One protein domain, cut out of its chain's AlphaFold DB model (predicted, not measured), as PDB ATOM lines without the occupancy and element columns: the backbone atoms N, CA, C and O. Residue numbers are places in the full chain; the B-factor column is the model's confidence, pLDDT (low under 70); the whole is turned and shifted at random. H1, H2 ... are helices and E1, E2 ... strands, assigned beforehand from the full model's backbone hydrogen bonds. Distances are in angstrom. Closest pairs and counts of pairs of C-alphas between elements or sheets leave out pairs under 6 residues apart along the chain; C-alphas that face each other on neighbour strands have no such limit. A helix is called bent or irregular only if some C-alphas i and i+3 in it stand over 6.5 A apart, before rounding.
ATOM      1  N   GLN A  11     -54.981 -46.516  -3.464       85.81
ATOM      2  CA  GLN A  11     -54.891 -47.978  -3.524       85.81
ATOM      3  C   GLN A  11     -54.910 -48.562  -4.949       85.81
ATOM      4  O   GLN A  11     -54.519 -49.710  -5.127       85.81
ATOM      5  N   ASP A  12     -55.317 -47.781  -5.954       89.00
ATOM      6  CA  ASP A  12     -55.343 -48.214  -7.355       89.00
ATOM      7  C   ASP A  12     -53.952 -48.096  -8.013       89.00
ATOM      8  O   ASP A  12     -53.739 -48.565  -9.134       89.00
ATOM      9  N   TYR A  13     -52.994 -47.458  -7.333       89.50
ATOM     10  CA  TYR A  13     -51.605 -47.362  -7.768       89.50
ATOM     11  C   TYR A  13     -50.791 -48.560  -7.276       89.50
ATOM     12  O   TYR A  13     -50.970 -49.053  -6.161       89.50
ATOM     13  N   ARG A  14     -49.842 -49.006  -8.108       92.06
ATOM     14  CA  ARG A  14     -48.935 -50.111  -7.775       92.06
ATOM     15  C   ARG A  14     -48.130 -49.782  -6.503       92.06
ATOM     16  O   ARG A  14     -47.600 -48.669  -6.430       92.06
ATOM     17  N   PRO A  15     -47.983 -50.728  -5.550       91.50
ATOM     18  CA  PRO A  15     -47.173 -50.528  -4.349       91.50
ATOM     19  C   PRO A  15     -45.756 -50.031  -4.662       91.50
ATOM     20  O   PRO A  15     -45.160 -50.428  -5.666       91.50
ATOM     21  N   GLY A  16     -45.232 -49.166  -3.792       91.62
ATOM     22  CA  GLY A  16     -43.935 -48.504  -3.927       91.62
ATOM     23  C   GLY A  16     -44.082 -47.029  -4.290       91.62
ATOM     24  O   GLY A  16     -45.055 -46.381  -3.900       91.62
ATOM     25  N   TYR A  17     -43.131 -46.493  -5.059       94.00
ATOM     26  CA  TYR A  17     -43.135 -45.084  -5.466       94.00
ATOM     27  C   TYR A  17     -44.429 -44.600  -6.138       94.00
ATOM     28  O   TYR A  17     -44.841 -43.493  -5.800       94.00
ATOM     29  N   PRO A  18     -45.110 -45.363  -7.022       94.81
ATOM     30  CA  PRO A  18     -46.360 -44.897  -7.629       94.81
ATOM     31  C   PRO A  18     -47.462 -44.636  -6.596       94.81
ATOM     32  O   PRO A  18     -48.189 -43.653  -6.694       94.81
ATOM     33  N   GLN A  19     -47.577 -45.504  -5.593       92.06
ATOM     34  CA  GLN A  19     -48.554 -45.356  -4.520       92.06
ATOM     35  C   GLN A  19     -48.156 -44.260  -3.524       92.06
ATOM     36  O   GLN A  19     -49.006 -43.499  -3.064       92.06
ATOM     37  N   PHE A  20     -46.864 -44.149  -3.209       92.44
ATOM     38  CA  PHE A  20     -46.365 -43.129  -2.290       92.44
ATOM     39  C   PHE A  20     -46.430 -41.717  -2.882       92.44
ATOM     40  O   PHE A  20     -46.822 -40.781  -2.190       92.44
ATOM     41  N   SER A  21     -46.115 -41.547  -4.168       93.81
ATOM     42  CA  SER A  21     -46.265 -40.256  -4.845       93.81
ATOM     43  C   SER A  21     -47.735 -39.857  -4.967       93.81
ATOM     44  O   SER A  21     -48.062 -38.695  -4.728       93.81
ATOM     45  N   ALA A  22     -48.632 -40.819  -5.224       92.00
ATOM     46  CA  ALA A  22     -50.073 -40.592  -5.172       92.00
ATOM     47  C   ALA A  22     -50.523 -40.119  -3.777       92.00
ATOM     48  O   ALA A  22     -51.280 -39.154  -3.688       92.00
ATOM     49  N   LEU A  23     -50.008 -40.716  -2.691       90.94
ATOM     50  CA  LEU A  23     -50.266 -40.257  -1.320       90.94
ATOM     51  C   LEU A  23     -49.771 -38.823  -1.093       90.94
ATOM     52  O   LEU A  23     -50.551 -37.982  -0.652       90.94
ATOM     53  N   ILE A  24     -48.500 -38.536  -1.388       92.38
ATOM     54  CA  ILE A  24     -47.914 -37.198  -1.195       92.38
ATOM     55  C   ILE A  24     -48.716 -36.145  -1.969       92.38
ATOM     56  O   ILE A  24     -48.981 -35.068  -1.447       92.38
ATOM     57  N   SER A  25     -49.177 -36.479  -3.176       90.94
ATOM     58  CA  SER A  25     -49.942 -35.561  -4.024       90.94
ATOM     59  C   SER A  25     -51.347 -35.224  -3.513       90.94
ATOM     60  O   SER A  25     -51.980 -34.322  -4.052       90.94
ATOM     61  N   THR A  26     -51.851 -35.912  -2.480       89.00
ATOM     62  CA  THR A  26     -53.206 -35.650  -1.962       89.00
ATOM     63  C   THR A  26     -53.327 -34.322  -1.227       89.00
ATOM     64  O   THR A  26     -54.382 -33.691  -1.277       89.00
ATOM     65  N   HIS A  27     -52.257 -33.882  -0.562       84.88
ATOM     66  CA  HIS A  27     -52.230 -32.638   0.193       84.88
ATOM     67  C   HIS A  27     -50.855 -31.983   0.091       84.88
ATOM     68  O   HIS A  27     -49.839 -32.622   0.348       84.88
ATOM     69  N   GLU A  28     -50.823 -30.681  -0.197       85.88
ATOM     70  CA  GLU A  28     -49.578 -29.905  -0.313       85.88
ATOM     71  C   GLU A  28     -48.699 -30.006   0.944       85.88
ATOM     72  O   GLU A  28     -47.476 -30.053   0.850       85.88
ATOM     73  N   SER A  29     -49.307 -30.120   2.131       85.31
ATOM     74  CA  SER A  29     -48.584 -30.270   3.401       85.31
ATOM     75  C   SER A  29     -47.798 -31.581   3.528       85.31
ATOM     76  O   SER A  29     -46.923 -31.680   4.386       85.31
ATOM     77  N   LEU A  30     -48.072 -32.581   2.680       89.25
ATOM     78  CA  LEU A  30     -47.330 -33.842   2.629       89.25
ATOM     79  C   LEU A  30     -46.076 -33.761   1.751       89.25
ATOM     80  O   LEU A  30     -45.282 -34.704   1.757       89.25
ATOM     81  N   PHE A  31     -45.850 -32.655   1.031       92.31
ATOM     82  CA  PHE A  31     -44.610 -32.413   0.289       92.31
ATOM     83  C   PHE A  31     -43.473 -32.058   1.251       92.31
ATOM     84  O   PHE A  31     -43.023 -30.914   1.356       92.31
ATOM     85  N   LEU A  32     -43.019 -33.076   1.979       92.56
ATOM     86  CA  LEU A  32     -41.962 -32.980   2.968       92.56
ATOM     87  C   LEU A  32     -40.627 -33.399   2.371       92.56
ATOM     88  O   LEU A  32     -40.490 -34.475   1.788       92.56
ATOM     89  N   CYS A  33     -39.610 -32.579   2.590       93.12
ATOM     90  CA  CYS A  33     -38.248 -32.892   2.184       93.12
ATOM     91  C   CYS A  33     -37.240 -32.400   3.223       93.12
ATOM     92  O   CYS A  33     -37.560 -31.644   4.139       93.12
ATOM     93  N   ARG A  34     -36.002 -32.879   3.112       93.94
ATOM     94  CA  ARG A  34     -34.922 -32.547   4.041       93.94
ATOM     95  C   ARG A  34     -34.152 -31.314   3.554       93.94
ATOM     96  O   ARG A  34     -33.811 -31.212   2.381       93.94
ATOM     97  N   ARG A  35     -33.833 -30.392   4.470       91.69
ATOM     98  CA  ARG A  35     -33.092 -29.141   4.196       91.69
ATOM     99  C   ARG A  35     -31.579 -29.311   4.073       91.69
ATOM    100  O   ARG A  35     -30.924 -28.487   3.436       91.69
ATOM    101  N   ALA A 112     -41.368 -28.653   8.827       86.19
ATOM    102  CA  ALA A 112     -42.495 -29.570   8.678       86.19
ATOM    103  C   ALA A 112     -43.267 -29.678  10.004       86.19
ATOM    104  O   ALA A 112     -42.642 -29.725  11.069       86.19
ATOM    105  N   GLN A 113     -44.605 -29.729   9.973       80.44
ATOM    106  CA  GLN A 113     -45.356 -29.920  11.213       80.44
ATOM    107  C   GLN A 113     -45.262 -31.395  11.623       80.44
ATOM    108  O   GLN A 113     -45.294 -32.311  10.797       80.44
ATOM    109  N   GLY A 114     -45.155 -31.643  12.930       81.81
ATOM    110  CA  GLY A 114     -44.961 -33.002  13.449       81.81
ATOM    111  C   GLY A 114     -46.082 -33.968  13.049       81.81
ATOM    112  O   GLY A 114     -45.853 -35.165  12.908       81.81
ATOM    113  N   ARG A 115     -47.289 -33.443  12.798       80.19
ATOM    114  CA  ARG A 115     -48.445 -34.234  12.365       80.19
ATOM    115  C   ARG A 115     -48.258 -34.824  10.969       80.19
ATOM    116  O   ARG A 115     -48.515 -36.014  10.803       80.19
ATOM    117  N   GLU A 116     -47.845 -34.034   9.977       85.88
ATOM    118  CA  GLU A 116     -47.666 -34.566   8.619       85.88
ATOM    119  C   GLU A 116     -46.504 -35.550   8.566       85.88
ATOM    120  O   GLU A 116     -46.631 -36.617   7.962       85.88
ATOM    121  N   VAL A 117     -45.413 -35.245   9.277       90.94
ATOM    122  CA  VAL A 117     -44.268 -36.155   9.406       90.94
ATOM    123  C   VAL A 117     -44.719 -37.497   9.983       90.94
ATOM    124  O   VAL A 117     -44.398 -38.549   9.428       90.94
ATOM    125  N   GLN A 118     -45.508 -37.482  11.063       89.62
ATOM    126  CA  GLN A 118     -45.997 -38.712  11.680       89.62
ATOM    127  C   GLN A 118     -46.977 -39.469  10.777       89.62
ATOM    128  O   GLN A 118     -46.935 -40.696  10.738       89.62
ATOM    129  N   SER A 119     -47.822 -38.762  10.022       87.81
ATOM    130  CA  SER A 119     -48.724 -39.374   9.040       87.81
ATOM    131  C   SER A 119     -47.946 -40.164   7.984       87.81
ATOM    132  O   SER A 119     -48.230 -41.342   7.760       87.81
ATOM    133  N   LEU A 120     -46.899 -39.561   7.407       91.38
ATOM    134  CA  LEU A 120     -46.043 -40.243   6.434       91.38
ATOM    135  C   LEU A 120     -45.279 -41.412   7.060       91.38
ATOM    136  O   LEU A 120     -45.240 -42.487   6.469       91.38
ATOM    137  N   ARG A 121     -44.723 -41.249   8.269       92.56
ATOM    138  CA  ARG A 121     -44.043 -42.343   8.988       92.56
ATOM    139  C   ARG A 121     -44.968 -43.533   9.221       92.56
ATOM    140  O   ARG A 121     -44.578 -44.655   8.919       92.56
ATOM    141  N   ASN A 122     -46.183 -43.280   9.710       91.00
ATOM    142  CA  ASN A 122     -47.185 -44.315   9.955       91.00
ATOM    143  C   ASN A 122     -47.572 -45.023   8.654       91.00
ATOM    144  O   ASN A 122     -47.697 -46.244   8.615       91.00
ATOM    145  N   TRP A 123     -47.758 -44.267   7.571       90.50
ATOM    146  CA  TRP A 123     -48.088 -44.859   6.283       90.50
ATOM    147  C   TRP A 123     -46.955 -45.746   5.757       90.50
ATOM    148  O   TRP A 123     -47.208 -46.878   5.343       90.50
ATOM    149  N   VAL A 124     -45.708 -45.267   5.824       91.31
ATOM    150  CA  VAL A 124     -44.521 -46.024   5.403       91.31
ATOM    151  C   VAL A 124     -44.361 -47.292   6.244       91.31
ATOM    152  O   VAL A 124     -44.149 -48.365   5.680       91.31
ATOM    153  N   SER A 125     -44.514 -47.202   7.569       88.50
ATOM    154  CA  SER A 125     -44.385 -48.359   8.461       88.50
ATOM    155  C   SER A 125     -45.478 -49.403   8.245       88.50
ATOM    156  O   SER A 125     -45.200 -50.592   8.351       88.50
ATOM    157  N   ASN A 126     -46.705 -48.967   7.940       86.62
ATOM    158  CA  ASN A 126     -47.855 -49.858   7.777       86.62
ATOM    159  C   ASN A 126     -47.919 -50.493   6.386       86.62
ATOM    160  O   ASN A 126     -48.348 -51.634   6.254       86.62
ATOM    161  N   THR A 127     -47.516 -49.758   5.349       85.50
ATOM    162  CA  THR A 127     -47.594 -50.245   3.965       85.50
ATOM    163  C   THR A 127     -46.376 -51.092   3.607       85.50
ATOM    164  O   THR A 127     -46.495 -52.031   2.826       85.50
ATOM    165  N   GLY A 128     -45.197 -50.765   4.156       80.75
ATOM    166  CA  GLY A 128     -43.960 -51.523   3.932       80.75
ATOM    167  C   GLY A 128     -43.516 -51.595   2.466       80.75
ATOM    168  O   GLY A 128     -42.752 -52.484   2.103       80.75
ATOM    169  N   SER A 129     -44.009 -50.695   1.611       80.69
ATOM    170  CA  SER A 129     -43.823 -50.754   0.156       80.69
ATOM    171  C   SER A 129     -42.598 -49.990  -0.354       80.69
ATOM    172  O   SER A 129     -42.289 -50.058  -1.543       80.69
ATOM    173  N   LEU A 130     -41.886 -49.290   0.532       90.44
ATOM    174  CA  LEU A 130     -40.642 -48.575   0.250       90.44
ATOM    175  C   LEU A 130     -39.508 -49.075   1.144       90.44
ATOM    176  O   LEU A 130     -39.742 -49.546   2.260       90.44
ATOM    177  N   SER A 131     -38.275 -48.927   0.660       91.00
ATOM    178  CA  SER A 131     -37.074 -49.244   1.432       91.00
ATOM    179  C   SER A 131     -36.973 -48.356   2.684       91.00
ATOM    180  O   SER A 131     -37.337 -47.170   2.691       91.00
ATOM    181  N   ARG A 132     -36.455 -48.938   3.773       88.19
ATOM    182  CA  ARG A 132     -36.193 -48.202   5.020       88.19
ATOM    183  C   ARG A 132     -35.091 -47.167   4.825       88.19
ATOM    184  O   ARG A 132     -35.156 -46.093   5.411       88.19
ATOM    185  N   GLU A 133     -34.114 -47.470   3.980       92.06
ATOM    186  CA  GLU A 133     -33.010 -46.587   3.617       92.06
ATOM    187  C   GLU A 133     -33.522 -45.352   2.862       92.06
ATOM    188  O   GLU A 133     -33.138 -44.228   3.183       92.06
ATOM    189  N   GLU A 134     -34.454 -45.538   1.923       92.00
ATOM    190  CA  GLU A 134     -35.045 -44.442   1.141       92.00
ATOM    191  C   GLU A 134     -35.956 -43.537   1.981       92.00
ATOM    192  O   GLU A 134     -36.035 -42.332   1.744       92.00
ATOM    193  N   THR A 135     -36.622 -44.091   2.997       92.94
ATOM    194  CA  THR A 135     -37.546 -43.357   3.882       92.94
ATOM    195  C   THR A 135     -36.895 -42.861   5.174       92.94
ATOM    196  O   THR A 135     -37.513 -42.105   5.930       92.94
ATOM    197  N   ALA A 136     -35.615 -43.181   5.399       93.81
ATOM    198  CA  ALA A 136     -34.847 -42.759   6.570       93.81
ATOM    199  C   ALA A 136     -34.795 -41.232   6.735       93.81
ATOM    200  O   ALA A 136     -34.648 -40.740   7.856       93.81
ATOM    201  N   TYR A 137     -34.966 -40.461   5.655       94.25
ATOM    202  CA  TYR A 137     -35.022 -38.998   5.729       94.25
ATOM    203  C   TYR A 137     -36.139 -38.494   6.661       94.25
ATOM    204  O   TYR A 137     -35.971 -37.452   7.295       94.25
ATOM    205  N   LEU A 138     -37.235 -39.252   6.809       93.25
ATOM    206  CA  LEU A 138     -38.344 -38.919   7.702       93.25
ATOM    207  C   LEU A 138     -37.942 -38.937   9.177       93.25
ATOM    208  O   LEU A 138     -38.684 -38.400   9.986       93.25
ATOM    209  N   THR A 139     -36.801 -39.523   9.556       92.44
ATOM    210  CA  THR A 139     -36.307 -39.540  10.950       92.44
ATOM    211  C   THR A 139     -35.670 -38.218  11.389       92.44
ATOM    212  O   THR A 139     -35.560 -37.946  12.582       92.44
ATOM    213  N   TYR A 140     -35.296 -37.349  10.446       91.69
ATOM    214  CA  TYR A 140     -34.600 -36.093  10.729       91.69
ATOM    215  C   TYR A 140     -35.577 -34.939  11.009       91.69
ATOM    216  O   TYR A 140     -35.570 -33.944  10.287       91.69
ATOM    217  N   ASP A 141     -36.386 -35.033  12.071       85.31
ATOM    218  CA  ASP A 141     -37.465 -34.069  12.389       85.31
ATOM    219  C   ASP A 141     -37.040 -32.599  12.286       85.31
ATOM    220  O   ASP A 141     -37.719 -31.769  11.685       85.31
ATOM    221  N   LYS A 142     -35.861 -32.277  12.826       85.81
ATOM    222  CA  LYS A 142     -35.335 -30.905  12.859       85.81
ATOM    223  C   LYS A 142     -34.903 -30.378  11.490       85.81
ATOM    224  O   LYS A 142     -34.771 -29.170  11.319       85.81
ATOM    225  N   GLU A 143     -34.662 -31.260  10.525       90.94
ATOM    226  CA  GLU A 143     -34.199 -30.900   9.183       90.94
ATOM    227  C   GLU A 143     -35.308 -30.975   8.129       90.94
ATOM    228  O   GLU A 143     -35.103 -30.497   7.012       90.94
ATOM    229  N   LEU A 144     -36.480 -31.523   8.461       92.69
ATOM    230  CA  LEU A 144     -37.618 -31.586   7.549       92.69
ATOM    231  C   LEU A 144     -38.257 -30.206   7.360       92.69
ATOM    232  O   LEU A 144     -38.367 -29.411   8.298       92.69
ATOM    233  N   MET A 145     -38.667 -29.926   6.129       90.81
ATOM    234  CA  MET A 145     -39.423 -28.741   5.731       90.81
ATOM    235  C   MET A 145     -40.641 -29.140   4.912       90.81
ATOM    236  O   MET A 145     -40.621 -30.177   4.244       90.81
ATOM    237  N   SER A 146     -41.667 -28.295   4.959       90.00
ATOM    238  CA  SER A 146     -42.825 -28.388   4.073       90.00
ATOM    239  C   SER A 146     -42.624 -27.469   2.872       90.00
ATOM    240  O   SER A 146     -42.258 -26.309   3.047       90.00
ATOM    241  N   LEU A 147     -42.864 -27.985   1.666       88.00
ATOM    242  CA  LEU A 147     -42.877 -27.189   0.435       88.00
ATOM    243  C   LEU A 147     -44.231 -26.521   0.173       88.00
ATOM    244  O   LEU A 147     -44.352 -25.762  -0.787       88.00
ATOM    245  N   ALA A 148     -45.242 -26.796   1.002       82.88
ATOM    246  CA  ALA A 148     -46.516 -26.105   0.906       82.88
ATOM    247  C   ALA A 148     -46.300 -24.591   1.090       82.88
ATOM    248  O   ALA A 148     -45.523 -24.195   1.972       82.88
ATOM    249  N   PRO A 149     -46.978 -23.737   0.302       66.94
ATOM    250  CA  PRO A 149     -46.942 -22.303   0.528       66.94
ATOM    251  C   PRO A 149     -47.348 -22.010   1.980       66.94
ATOM    252  O   PRO A 149     -48.213 -22.702   2.527       66.94
ATOM    253  N   PRO A 150     -46.734 -21.005   2.625       58.12
ATOM    254  CA  PRO A 150     -47.102 -20.595   3.974       58.12
ATOM    255  C   PRO A 150     -48.510 -19.985   3.945       58.12
ATOM    256  O   PRO A 150     -48.669 -18.771   3.887       58.12
ATOM    257  N   GLY A 151     -49.551 -20.815   3.923       53.69
ATOM    258  CA  GLY A 151     -50.936 -20.359   3.901       53.69
ATOM    259  C   GLY A 151     -51.283 -19.716   5.236       53.69
ATOM    260  O   GLY A 151     -51.271 -20.425   6.238       53.69
ATOM    261  N   ASP A 152     -51.536 -18.399   5.258       45.53
ATOM    262  CA  ASP A 152     -51.886 -17.580   6.441       45.53
ATOM    263  C   ASP A 152     -51.141 -17.976   7.738       45.53
ATOM    264  O   ASP A 152     -51.635 -17.891   8.867       45.53
TER     265      ASP A 152
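What this domain is: This is residues 11 to 35 and 112 to 152 of the 274 residues of an uncharacterized protein of Botryotinia fuckeliana (strain T4) (UniProt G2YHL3). Three helices run roughly the same line, their centres making a triangle: H2 and H3 form a helical hairpin, H1 is near H2, and a tiny sheet of E1 and E2 sits at one end of them. The printed part has 66 residues, with three named helices and two named strands in the order H1 E1 H2 H3 E2; the sheet, E1 - E2, is antiparallel. The class is mostly helix. The whole is compact, with a radius of gyration of the C-alphas of 11.7 A, and spans 35 by 23 by 17 A.

How they stand to each other: Start with H1, residues 17 to 24, which is near H2, residues 114 to 127, with 8 pairs of C-alphas within 10 A. H1 is apart from H3, residues 132 to 139. Next find E1, residues 32 to 34, antiparallel to E2, residues 144 to 146, at 141 degrees; N 33 and O 145 are 3.1 A apart, N 145 and O 33 2.9 A. H2 and H3 touch, opposite ways at a shallow tilt of 21 degrees; their closest C-alphas, of Val 117 and Leu 138, are 6.8 A apart. The closest C-alphas of E1 and H3, of Arg 34 and Tyr 137, are 6.7 A apart. Every O i to N i+4 pair is within hydrogen-bond range in H1 and H2; in H3 1 of 4 is, beside 4 of 5 O i to N i+3 pairs.

Where its parts are: Find C-alpha 17 at (-43.135, -45.084, -5.466); H1 runs 10.2 A from there. E1 covers 7.1 A. H2 begins at C-alpha 114, (-44.961, -33.002, 13.449), and runs 19.9 A. H3, 10.5 A, is irregular: C-alphas 134 and 137 are 7.1 A apart. E2, 7.0 A, ends at C-alpha 146, (-42.825, -28.388, 4.073).

The domain as a whole: The C-alphas farthest apart, of Arg 14 and Asp 152, are 35.6 A apart. Residues 36 to 111 are not printed; C-alphas 35 and 112 are 10.4 A apart across the cut. Of the links printed whole, none is long. Residues 149 to 152 have pLDDT under 70.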